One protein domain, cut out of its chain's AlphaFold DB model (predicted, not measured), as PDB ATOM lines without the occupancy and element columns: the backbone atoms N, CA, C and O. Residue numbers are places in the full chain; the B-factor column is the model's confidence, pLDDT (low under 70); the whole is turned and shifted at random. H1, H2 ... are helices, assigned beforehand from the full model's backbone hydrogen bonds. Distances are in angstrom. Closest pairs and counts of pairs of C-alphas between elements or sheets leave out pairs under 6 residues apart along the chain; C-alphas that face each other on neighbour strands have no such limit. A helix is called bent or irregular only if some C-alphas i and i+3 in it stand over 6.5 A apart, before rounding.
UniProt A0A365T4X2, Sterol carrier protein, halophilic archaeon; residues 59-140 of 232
ATOM      1  N   ASP A  59      -5.705 -20.101  20.614       91.44
ATOM      2  CA  ASP A  59      -5.403 -21.535  20.761       91.44
ATOM      3  C   ASP A  59      -6.543 -22.358  21.403       91.44
ATOM      4  O   ASP A  59      -6.546 -23.584  21.298       91.44
ATOM      5  N   LEU A  60      -7.484 -21.706  22.094       91.25
ATOM      6  CA  LEU A  60      -8.673 -22.313  22.697       91.25
ATOM      7  C   LEU A  60      -9.929 -22.045  21.860       91.25
ATOM      8  O   LEU A  60     -10.713 -22.964  21.614       91.25
ATOM      9  N   SER A  61     -10.130 -20.798  21.428       93.69
ATOM     10  CA  SER A  61     -11.373 -20.355  20.787       93.69
ATOM     11  C   SER A  61     -11.440 -20.675  19.288       93.69
ATOM     12  O   SER A  61     -12.510 -21.046  18.791       93.69
ATOM     13  N   ASP A  62     -10.318 -20.616  18.560       95.31
ATOM     14  CA  ASP A  62     -10.282 -20.930  17.127       95.31
ATOM     15  C   ASP A  62     -10.595 -22.407  16.843       95.31
ATOM     16  O   ASP A  62     -11.455 -22.660  15.994       95.31
ATOM     17  N   PRO A  63     -10.017 -23.393  17.563       96.19
ATOM     18  CA  PRO A  63     -10.347 -24.796  17.331       96.19
ATOM     19  C   PRO A  63     -11.831 -25.112  17.552       96.19
ATOM     20  O   PRO A  63     -12.396 -25.924  16.822       96.19
ATOM     21  N   LEU A  64     -12.495 -24.453  18.512       95.44
ATOM     22  CA  LEU A  64     -13.942 -24.603  18.690       95.44
ATOM     23  C   LEU A  64     -14.699 -24.089  17.462       95.44
ATOM     24  O   LEU A  64     -15.589 -24.775  16.956       95.44
ATOM     25  N   ARG A  65     -14.347 -22.893  16.974       94.94
ATOM     26  CA  ARG A  65     -14.965 -22.312  15.776       94.94
ATOM     27  C   ARG A  65     -14.827 -23.252  14.584       94.94
ATOM     28  O   ARG A  65     -15.822 -23.565  13.935       94.94
ATOM     29  N   GLU A  66     -13.613 -23.735  14.339       95.38
ATOM     30  CA  GLU A  66     -13.313 -24.654  13.241       95.38
ATOM     31  C   GLU A  66     -14.110 -25.959  13.351       95.38
ATOM     32  O   GLU A  66     -14.714 -26.392  12.365       95.38
ATOM     33  N   ASN A  67     -14.172 -26.559  14.548       95.00
ATOM     34  CA  ASN A  67     -14.945 -27.776  14.790       95.00
ATOM     35  C   ASN A  67     -16.416 -27.571  14.416       95.00
ATOM     36  O   ASN A  67     -16.944 -28.317  13.589       95.00
ATOM     37  N   VAL A  68     -17.052 -26.524  14.951       94.25
ATOM     38  CA  VAL A  68     -18.482 -26.247  14.744       94.25
ATOM     39  C   VAL A  68     -18.797 -25.906  13.284       94.25
ATOM     40  O   VAL A  68     -19.788 -26.385  12.728       94.25
ATOM     41  N   GLU A  69     -17.953 -25.116  12.620       92.38
ATOM     42  CA  GLU A  69     -18.142 -24.760  11.206       92.38
ATOM     43  C   GLU A  69     -17.982 -25.970  10.271       92.38
ATOM     44  O   GLU A  69     -18.661 -26.062   9.235       92.38
ATOM     45  N   SER A  70     -17.131 -26.926  10.654       94.31
ATOM     46  CA  SER A  70     -16.880 -28.157   9.901       94.31
ATOM     47  C   SER A  70     -17.985 -29.213  10.023       94.31
ATOM     48  O   SER A  70     -17.999 -30.166   9.236       94.31
ATOM     49  N   LEU A  71     -18.931 -29.040  10.956       95.88
ATOM     50  CA  LEU A  71     -20.036 -29.978  11.155       95.88
ATOM     51  C   LEU A  71     -20.880 -30.139   9.884       95.88
ATOM     52  O   LEU A  71     -21.025 -29.225   9.061       95.88
ATOM     53  N   SER A  72     -21.461 -31.326   9.720       96.00
ATOM     54  CA  SER A  72     -22.486 -31.550   8.701       96.00
ATOM     55  C   SER A  72     -23.814 -30.934   9.135       96.00
ATOM     56  O   SER A  72     -24.100 -30.831  10.326       96.00
ATOM     57  N   ASP A  73     -24.657 -30.578   8.163       94.88
ATOM     58  CA  ASP A  73     -25.996 -30.051   8.454       94.88
ATOM     59  C   ASP A  73     -26.834 -31.076   9.251       94.88
ATOM     60  O   ASP A  73     -27.483 -30.702  10.221       94.88
ATOM     61  N   ASP A  74     -26.720 -32.377   8.937       96.12
ATOM     62  CA  ASP A  74     -27.389 -33.454   9.689       96.12
ATOM     63  C   ASP A  74     -26.962 -33.493  11.172       96.12
ATOM     64  O   ASP A  74     -27.787 -33.726  12.054       96.12
ATOM     65  N   ARG A  75     -25.669 -33.271  11.463       96.00
ATOM     66  CA  ARG A  75     -25.151 -33.263  12.841       96.00
ATOM     67  C   ARG A  75     -25.629 -32.030  13.597       96.00
ATOM     68  O   ARG A  75     -25.935 -32.114  14.780       96.00
ATOM     69  N   VAL A  76     -25.719 -30.892  12.918       96.00
ATOM     70  CA  VAL A  76     -26.231 -29.652  13.510       96.00
ATOM     71  C   VAL A  76     -27.711 -29.801  13.840       96.00
ATOM     72  O   VAL A  76     -28.104 -29.484  14.955       96.00
ATOM     73  N   GLU A  77     -28.517 -30.355  12.932       95.00
ATOM     74  CA  GLU A  77     -29.932 -30.645  13.197       95.00
ATOM     75  C   GLU A  77     -30.099 -31.591  14.401       95.00
ATOM     76  O   GLU A  77     -30.941 -31.352  15.268       95.00
ATOM     77  N   GLU A  78     -29.256 -32.625  14.504       95.69
ATOM     78  CA  GLU A  78     -29.231 -33.533  15.656       95.69
ATOM     79  C   GLU A  78     -28.909 -32.805  16.970       95.69
ATOM     80  O   GLU A  78     -29.612 -33.000  17.964       95.69
ATOM     81  N   LEU A  79     -27.876 -31.956  16.983       95.25
ATOM     82  CA  LEU A  79     -27.492 -31.175  18.161       95.25
ATOM     83  C   LEU A  79     -28.618 -30.225  18.584       95.25
ATOM     84  O   LEU A  79     -28.981 -30.175  19.760       95.25
ATOM     85  N   LEU A  80     -29.214 -29.511  17.628       94.06
ATOM     86  CA  LEU A  80     -30.271 -28.540  17.907       94.06
ATOM     87  C   LEU A  80     -31.561 -29.188  18.416       94.06
ATOM     88  O   LEU A  80     -32.281 -28.565  19.188       94.06
ATOM     89  N   ALA A  81     -31.832 -30.452  18.082       93.50
ATOM     90  CA  ALA A  81     -32.995 -31.171  18.607       93.50
ATOM     91  C   ALA A  81     -32.984 -31.333  20.143       93.50
ATOM     92  O   ALA A  81     -34.039 -31.564  20.741       93.50
ATOM     93  N   GLY A  82     -31.807 -31.244  20.773       89.19
ATOM     94  CA  GLY A  82     -31.619 -31.315  22.224       89.19
ATOM     95  C   GLY A  82     -31.148 -30.006  22.860       89.19
ATOM     96  O   GLY A  82     -30.764 -30.028  24.031       89.19
ATOM     97  N   ALA A  83     -31.142 -28.899  22.112       94.69
ATOM     98  CA  ALA A  83     -30.583 -27.644  22.587       94.69
ATOM     99  C   ALA A  83     -31.389 -27.065  23.766       94.69
ATOM    100  O   ALA A  83     -32.624 -27.093  23.766       94.69
ATOM    101  N   PRO A  84     -30.714 -26.513  24.791       96.50
ATOM    102  CA  PRO A  84     -31.390 -25.761  25.836       96.50
ATOM    103  C   PRO A  84     -31.949 -24.448  25.272       96.50
ATOM    104  O   PRO A  84     -31.349 -23.834  24.390       96.50
ATOM    105  N   ALA A  85     -33.056 -23.966  25.846       95.94
ATOM    106  CA  ALA A  85     -33.711 -22.729  25.406       95.94
ATOM    107  C   ALA A  85     -32.759 -21.520  25.392       95.94
ATOM    108  O   ALA A  85     -32.814 -20.710  24.477       95.94
ATOM    109  N   ALA A  86     -31.831 -21.433  26.354       96.12
ATOM    110  CA  ALA A  86     -30.840 -20.359  26.388       96.12
ATOM    111  C   ALA A  86     -29.931 -20.356  25.144       96.12
ATOM    112  O   ALA A  86     -29.603 -19.289  24.629       96.12
ATOM    113  N   LEU A  87     -29.552 -21.530  24.626       96.50
ATOM    114  CA  LEU A  87     -28.794 -21.625  23.378       96.50
ATOM    115  C   LEU A  87     -29.670 -21.264  22.171       96.50
ATOM    116  O   LEU A  87     -29.233 -20.504  21.307       96.50
ATOM    117  N   GLU A  88     -30.904 -21.775  22.121       95.62
ATOM    118  CA  GLU A  88     -31.853 -21.473  21.040       95.62
ATOM    119  C   GLU A  88     -32.130 -19.966  20.927       95.62
ATOM    120  O   GLU A  88     -32.070 -19.408  19.828       95.62
ATOM    121  N   ASP A  89     -32.370 -19.299  22.059       96.38
ATOM    122  CA  ASP A  89     -32.622 -17.861  22.138       96.38
ATOM    123  C   ASP A  89     -31.420 -17.068  21.602       96.38
ATOM    124  O   ASP A  89     -31.582 -16.206  20.735       96.38
ATOM    125  N   ARG A  90     -30.192 -17.424  22.009       95.00
ATOM    126  CA  ARG A  90     -28.969 -16.804  21.468       95.00
ATOM    127  C   ARG A  90     -28.832 -17.035  19.964       95.00
ATOM    128  O   ARG A  90     -28.463 -16.124  19.222       95.00
ATOM    129  N   MET A  91     -29.129 -18.234  19.473       96.50
ATOM    130  CA  MET A  91     -29.078 -18.513  18.035       96.50
ATOM    131  C   MET A  91     -30.147 -17.746  17.244       96.50
ATOM    132  O   MET A  91     -29.915 -17.406  16.082       96.50
ATOM    133  N   ALA A  92     -31.306 -17.457  17.838       95.12
ATOM    134  CA  ALA A  92     -32.389 -16.716  17.191       95.12
ATOM    135  C   ALA A  92     -32.039 -15.241  16.926       95.12
ATOM    136  O   ALA A  92     -32.555 -14.647  15.980       95.12
ATOM    137  N   GLU A  93     -31.135 -14.664  17.717       92.69
ATOM    138  CA  GLU A  93     -30.645 -13.288  17.557       92.69
ATOM    139  C   GLU A  93     -29.599 -13.130  16.443       92.69
ATOM    140  O   GLU A  93     -29.165 -12.015  16.145       92.69
ATOM    141  N   ARG A  94     -29.166 -14.239  15.833       94.19
ATOM    142  CA  ARG A  94     -28.066 -14.274  14.862       94.19
ATOM    143  C   ARG A  94     -28.579 -14.540  13.454       94.19
ATOM    144  O   ARG A  94     -29.557 -15.255  13.242       94.19
ATOM    145  N   GLU A  95     -27.886 -13.972  12.477       93.62
ATOM    146  CA  GLU A  95     -28.141 -14.193  11.054       93.62
ATOM    147  C   GLU A  95     -27.154 -15.220  10.485       93.62
ATOM    148  O   GLU A  95     -26.062 -15.405  11.019       93.62
ATOM    149  N   GLY A  96     -27.534 -15.878   9.388       93.25
ATOM    150  CA  GLY A  96     -26.704 -16.877   8.710       93.25
ATOM    151  C   GLY A  96     -27.288 -18.288   8.754       93.25
ATOM    152  O   GLY A  96     -28.451 -18.506   9.111       93.25
ATOM    153  N   THR A  97     -26.477 -19.251   8.335       94.25
ATOM    154  CA  THR A  97     -26.766 -20.688   8.408       94.25
ATOM    155  C   THR A  97     -26.872 -21.160   9.860       94.25
ATOM    156  O   THR A  97     -26.424 -20.488  10.784       94.25
ATOM    157  N   GLU A  98     -27.465 -22.332  10.096       94.44
ATOM    158  CA  GLU A  98     -27.562 -22.898  11.452       94.44
ATOM    159  C   GLU A  98     -26.192 -23.070  12.113       94.44
ATOM    160  O   GLU A  98     -26.052 -22.761  13.292       94.44
ATOM    161  N   ARG A  99     -25.171 -23.447  11.335       94.56
ATOM    162  CA  ARG A  99     -23.783 -23.552  11.800       94.56
ATOM    163  C   ARG A  99     -23.184 -22.218  12.202       94.56
ATOM    164  O   ARG A  99     -22.642 -22.111  13.293       94.56
ATOM    165  N   GLU A 100     -23.317 -21.200  11.354       94.38
ATOM    166  CA  GLU A 100     -22.813 -19.854  11.659       94.38
ATOM    167  C   GLU A 100     -23.503 -19.280  12.904       94.38
ATOM    168  O   GLU A 100     -22.850 -18.691  13.765       94.38
ATOM    169  N   ARG A 101     -24.817 -19.503  13.043       96.00
ATOM    170  CA  ARG A 101     -25.572 -19.079  14.228       96.00
ATOM    171  C   ARG A 101     -25.151 -19.843  15.480       96.00
ATOM    172  O   ARG A 101     -25.037 -19.213  16.525       96.00
ATOM    173  N   LEU A 102     -24.898 -21.152  15.377       96.25
ATOM    174  CA  LEU A 102     -24.418 -21.982  16.485       96.25
ATOM    175  C   LEU A 102     -23.023 -21.538  16.928       96.25
ATOM    176  O   LEU A 102     -22.854 -21.159  18.081       96.25
ATOM    177  N   ALA A 103     -22.050 -21.489  16.013       95.81
ATOM    178  CA  ALA A 103     -20.693 -21.026  16.310       95.81
ATOM    179  C   ALA A 103     -20.713 -19.616  16.915       95.81
ATOM    180  O   ALA A 103     -20.115 -19.369  17.961       95.81
ATOM    181  N   GLY A 104     -21.479 -18.706  16.308       96.31
ATOM    182  CA  GLY A 104     -21.657 -17.354  16.814       96.31
ATOM    183  C   GLY A 104     -22.310 -17.305  18.195       96.31
ATOM    184  O   GLY A 104     -21.957 -16.433  18.983       96.31
ATOM    185  N   ALA A 105     -23.254 -18.195  18.514       97.00
ATOM    186  CA  ALA A 105     -23.877 -18.262  19.834       97.00
ATOM    187  C   ALA A 105     -22.875 -18.734  20.894       97.00
ATOM    188  O   ALA A 105     -22.722 -18.057  21.907       97.00
ATOM    189  N   LEU A 106     -22.136 -19.815  20.628       96.06
ATOM    190  CA  LEU A 106     -21.154 -20.368  21.569       96.06
ATOM    191  C   LEU A 106     -20.009 -19.389  21.836       96.06
ATOM    192  O   LEU A 106     -19.741 -19.065  22.987       96.06
ATOM    193  N   LEU A 107     -19.404 -18.835  20.784       96.31
ATOM    194  CA  LEU A 107     -18.254 -17.930  20.902       96.31
ATOM    195  C   LEU A 107     -18.579 -16.599  21.580       96.31
ATOM    196  O   LEU A 107     -17.686 -15.923  22.053       96.31
ATOM    197  N   SER A 108     -19.840 -16.192  21.627       96.56
ATOM    198  CA  SER A 108     -20.237 -14.947  22.297       96.56
ATOM    199  C   SER A 108     -20.943 -15.201  23.623       96.56
ATOM    200  O   SER A 108     -21.610 -14.311  24.147       96.56
ATOM    201  N   THR A 109     -20.875 -16.426  24.139       96.56
ATOM    202  CA  THR A 109     -21.414 -16.759  25.455       96.56
ATOM    203  C   THR A 109     -20.396 -16.370  26.527       96.56
ATOM    204  O   THR A 109     -19.257 -16.830  26.427       96.56
ATOM    205  N   PRO A 110     -20.768 -15.522  27.508       96.31
ATOM    206  CA  PRO A 110     -19.970 -15.293  28.709       96.31
ATOM    207  C   PRO A 110     -19.611 -16.612  29.385       96.31
ATOM    208  O   PRO A 110     -20.451 -17.512  29.426       96.31
ATOM    209  N   LEU A 111     -18.400 -16.735  29.924       94.94
ATOM    210  CA  LEU A 111     -17.954 -17.981  30.559       94.94
ATOM    211  C   LEU A 111     -18.910 -18.431  31.674       94.94
ATOM    212  O   LEU A 111     -19.239 -19.613  31.738       94.94
ATOM    213  N   GLU A 112     -19.443 -17.498  32.468       94.50
ATOM    214  CA  GLU A 112     -20.422 -17.790  33.531       94.50
ATOM    215  C   GLU A 112     -21.745 -18.389  33.011       94.50
ATOM    216  O   GLU A 112     -22.422 -19.142  33.712       94.50
ATOM    217  N   GLU A 113     -22.125 -18.073  31.769       95.25
ATOM    218  CA  GLU A 113     -23.377 -18.520  31.152       95.25
ATOM    219  C   GLU A 113     -23.207 -19.834  30.375       95.25
ATOM    220  O   GLU A 113     -24.204 -20.445  29.966       95.25
ATOM    221  N   THR A 114     -21.969 -20.308  30.191       95.06
ATOM    222  CA  THR A 114     -21.682 -21.533  29.428       95.06
ATOM    223  C   THR A 114     -22.440 -22.779  29.906       95.06
ATOM    224  O   THR A 114     -22.940 -23.491  29.022       95.06
ATOM    225  N   PRO A 115     -22.675 -23.022  31.220       94.31
ATOM    226  CA  PRO A 115     -23.464 -24.174  31.672       94.31
ATOM    227  C   PRO A 115     -24.900 -24.163  31.150       94.31
ATOM    228  O   PRO A 115     -25.505 -25.212  30.930       94.31
ATOM    229  N   ALA A 116     -25.477 -22.972  30.965       94.06
ATOM    230  CA  ALA A 116     -26.862 -22.816  30.533       94.06
ATOM    231  C   ALA A 116     -27.026 -23.016  29.019       94.06
ATOM    232  O   ALA A 116     -28.117 -23.350  28.552       94.06
ATOM    233  N   THR A 117     -25.956 -22.813  28.250       93.56
ATOM    234  CA  THR A 117     -25.968 -22.897  26.784       93.56
ATOM    235  C   THR A 117     -25.355 -24.181  26.239       93.56
ATOM    236  O   THR A 117     -25.358 -24.385  25.029       93.56
ATOM    237  N   THR A 118     -24.807 -25.036  27.099       92.81
ATOM    238  CA  THR A 118     -24.127 -26.268  26.697       92.81
ATOM    239  C   THR A 118     -24.859 -27.521  27.174       92.81
ATOM    240  O   THR A 118     -25.776 -27.465  27.991       92.81
ATOM    241  N   PHE A 119     -24.504 -28.669  26.603       94.69
ATOM    242  CA  PHE A 119     -25.075 -29.974  26.932       94.69
ATOM    243  C   PHE A 119     -24.130 -31.093  26.468       94.69
ATOM    244  O   PHE A 119     -23.309 -30.851  25.583       94.69
ATOM    245  N   PRO A 120     -24.242 -32.327  27.001       93.75
ATOM    246  CA  PRO A 120     -23.244 -33.375  26.770       93.75
ATOM    247  C   PRO A 120     -22.917 -33.639  25.295       93.75
ATOM    248  O   PRO A 120     -21.751 -33.688  24.931       93.75
ATOM    249  N   ALA A 121     -23.931 -33.737  24.429       94.38
ATOM    250  CA  ALA A 121     -23.705 -33.990  23.005       94.38
ATOM    251  C   ALA A 121     -22.999 -32.825  22.288       94.38
ATOM    252  O   ALA A 121     -22.311 -33.057  21.303       94.38
ATOM    253  N   LEU A 122     -23.157 -31.592  22.776       93.81
ATOM    254  CA  LEU A 122     -22.449 -30.434  22.243       93.81
ATOM    255  C   LEU A 122     -21.023 -30.330  22.792       93.81
ATOM    256  O   LEU A 122     -20.120 -30.003  22.029       93.81
ATOM    257  N   ARG A 123     -20.801 -30.653  24.075       93.50
ATOM    258  CA  ARG A 123     -19.455 -30.710  24.677       93.50
ATOM    259  C   ARG A 123     -18.540 -31.715  23.969       93.50
ATOM    260  O   ARG A 123     -17.348 -31.476  23.868       93.50
ATOM    261  N   GLU A 124     -19.086 -32.774  23.366       93.50
ATOM    262  CA  GLU A 124     -18.313 -33.695  22.511       93.50
ATOM    263  C   GLU A 124     -17.645 -33.012  21.299       93.50
ATOM    264  O   GLU A 124     -16.651 -33.526  20.785       93.50
ATOM    265  N   GLU A 125     -18.165 -31.869  20.844       94.50
ATOM    266  CA  GLU A 125     -17.591 -31.094  19.735       94.50
ATOM    267  C   GLU A 125     -16.521 -30.090  20.206       94.50
ATOM    268  O   GLU A 125     -15.837 -29.463  19.386       94.50
ATOM    269  N   TYR A 126     -16.364 -29.910  21.522       94.75
ATOM    270  CA  TYR A 126     -15.416 -28.956  22.082       94.75
ATOM    271  C   TYR A 126     -13.990 -29.520  22.011       94.75
ATOM    272  O   TYR A 126     -13.763 -30.718  22.209       94.75
ATOM    273  N   PRO A 127     -12.987 -28.669  21.740       94.19
ATOM    274  CA  PRO A 127     -11.591 -29.048  21.906       94.19
ATOM    275  C   PRO A 127     -11.334 -29.517  23.350       94.19
ATOM    276  O   PRO A 127     -11.770 -28.828  24.271       94.19
ATOM    277  N   PRO A 128     -10.581 -30.611  23.585       92.19
ATOM    278  CA  PRO A 128     -10.399 -31.159  24.932       92.19
ATOM    279  C   PRO A 128      -9.824 -30.167  25.951       92.19
ATOM    280  O   PRO A 128     -10.247 -30.168  27.097       92.19
ATOM    281  N   ASP A 129      -8.877 -29.317  25.537       91.31
ATOM    282  CA  ASP A 129      -8.292 -28.309  26.432       91.31
ATOM    283  C   ASP A 129      -9.302 -27.196  26.789       91.31
ATOM    284  O   ASP A 129      -9.214 -26.625  27.871       91.31
ATOM    285  N   LEU A 130     -10.257 -26.878  25.903       92.94
ATOM    286  CA  LEU A 130     -11.322 -25.911  26.191       92.94
ATOM    287  C   LEU A 130     -12.425 -26.540  27.049       92.94
ATOM    288  O   LEU A 130     -12.913 -25.895  27.967       92.94
ATOM    289  N   ASP A 131     -12.818 -27.779  26.747       94.19
ATOM    290  CA  ASP A 131     -13.832 -28.513  27.508       94.19
ATOM    291  C   ASP A 131     -13.416 -28.676  28.976       94.19
ATOM    292  O   ASP A 131     -14.168 -28.308  29.874       94.19
ATOM    293  N   ASP A 132     -12.171 -29.108  29.211       92.50
ATOM    294  CA  ASP A 132     -11.605 -29.224  30.557       92.50
ATOM    295  C   ASP A 132     -11.529 -27.865  31.270       92.50
ATOM    296  O   ASP A 132     -11.907 -27.752  32.436       92.50
ATOM    297  N   LEU A 133     -11.121 -26.805  30.563       92.00
ATOM    298  CA  LEU A 133     -11.074 -25.462  31.138       92.00
ATOM    299  C   LEU A 133     -12.461 -24.975  31.580       92.00
ATOM    300  O   LEU A 133     -12.596 -24.405  32.664       92.00
ATOM    301  N   LEU A 134     -13.483 -25.177  30.746       93.12
ATOM    302  CA  LEU A 134     -14.853 -24.813  31.095       93.12
ATOM    303  C   LEU A 134     -15.321 -25.621  32.302       93.12
ATOM    304  O   LEU A 134     -15.806 -25.026  33.255       93.12
ATOM    305  N   ASP A 135     -15.091 -26.934  32.326       92.69
ATOM    306  CA  ASP A 135     -15.428 -27.777  33.477       92.69
ATOM    307  C   ASP A 135     -14.751 -27.301  34.773       92.69
ATOM    308  O   ASP A 135     -15.377 -27.302  35.836       92.69
ATOM    309  N   GLN A 136     -13.493 -26.850  34.705       93.06
ATOM    310  CA  GLN A 136     -12.807 -26.249  35.850       93.06
ATOM    311  C   GLN A 136     -13.494 -24.951  36.300       93.06
ATOM    312  O   GLN A 136     -13.723 -24.771  37.496       93.06
ATOM    313  N   PHE A 137     -13.863 -24.060  35.377       91.94
ATOM    314  CA  PHE A 137     -14.556 -22.822  35.736       91.94
ATOM    315  C   PHE A 137     -15.931 -23.067  36.357       91.94
ATOM    316  O   PHE A 137     -16.238 -22.486  37.394       91.94
ATOM    317  N   GLU A 138     -16.726 -23.965  35.777       91.94
ATOM    318  CA  GLU A 138     -18.050 -24.324  36.298       91.94
ATOM    319  C   GLU A 138     -17.985 -24.894  37.719       91.94
ATOM    320  O   GLU A 138     -18.930 -24.767  38.499       91.94
ATOM    321  N   ARG A 139     -16.869 -25.545  38.047       92.94
ATOM    322  CA  ARG A 139     -16.668 -26.242  39.311       92.94
ATOM    323  C   ARG A 139     -16.052 -25.370  40.402       92.94
ATOM    324  O   ARG A 139     -16.402 -25.548  41.567       92.94
ATOM    325  N   TYR A 140     -15.130 -24.483  40.036       93.81
ATOM    326  CA  TYR A 140     -14.254 -23.796  40.991       93.81
ATOM    327  C   TYR A 140     -14.470 -22.284  41.086       93.81
ATOM    328  O   TYR A 140     -13.893 -21.649  41.969       93.81
TER     329      TYR A 140
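AT A GLANCE: This is residues 59 to 140 of the 232 residues of the protein "Sterol carrier protein" of halophilic archaeon (UniProt A0A365T4X2). Three short helices pack on a fourth, H4: H1 runs back beside it, and H2 and H3 cross it, while H5, H6 and H7 lie beyond this group, and the helices that touch are mostly crossed. The longest helix, H7, is at one end of the long axis, with H5 between it and H3, and H2 is near the opposite end. The printed part has 82 residues with seven named helices, H1 to H7 in order along the chain, and no named strand; the class is all helix. It is compact, with a radius of gyration of the C-alphas of 11.8 A and spans of 34 by 23 by 19 A.

HOW THE PARTS SIT: H1, residues 59 to 70, touches H4, residues 98 to 107, opposite ways at a shallow tilt of 14 degrees; their closest C-alphas, Glu 69 and Arg 99, are 5.8 A apart. H2, residues 73 to 80, touches H4 at a steep tilt of 49 degrees, closest at C-alphas Val 76 and Arg 99, 6.8 A. H3, residues 85 to 92, touches H4 at a steep tilt of 63 degrees, closest at C-alphas Met 91 and Arg 101, 5.2 A. H4 is the hub. H5, residues 111 to 117, is irregular, with C-alphas 112 and 115 7.3 A apart; it touches H3, about perpendicular at 82 degrees, closest at C-alphas Leu 87 and Thr 117, 4.6 A. H6, residues 120 to 123, is close to but not clearly touching H2. H7, residues 128 to 140, touches H5 with residues 134 to 138 alone, closest at C-alphas Pro 115 and Glu 138, 7.1 A. Every O i to N i+4 pair is within hydrogen-bond range in H2, H3, H4 and H7, against 6 of 8 in H1 and 1 of 3 in H5, where 3 of 4 O i to N i+3 pairs are; H6 is too short for an i+4 pair.

IN THESE COORDINATES: H1 begins at C-alpha 59 (-5.403, -21.535, 20.761) and is 17.1 A long from first to last C-alpha; H4 measures 14.2 A. H7, 18.1 A, ends at C-alpha 140 (-14.254, -23.796, 40.991).

THE WHOLE: The C-alphas farthest apart, Asp 74 and Tyr 140, are 35.3 A apart. The printed part has no cut, the six links are tight, and no printed residue is under 70 in pLDDT.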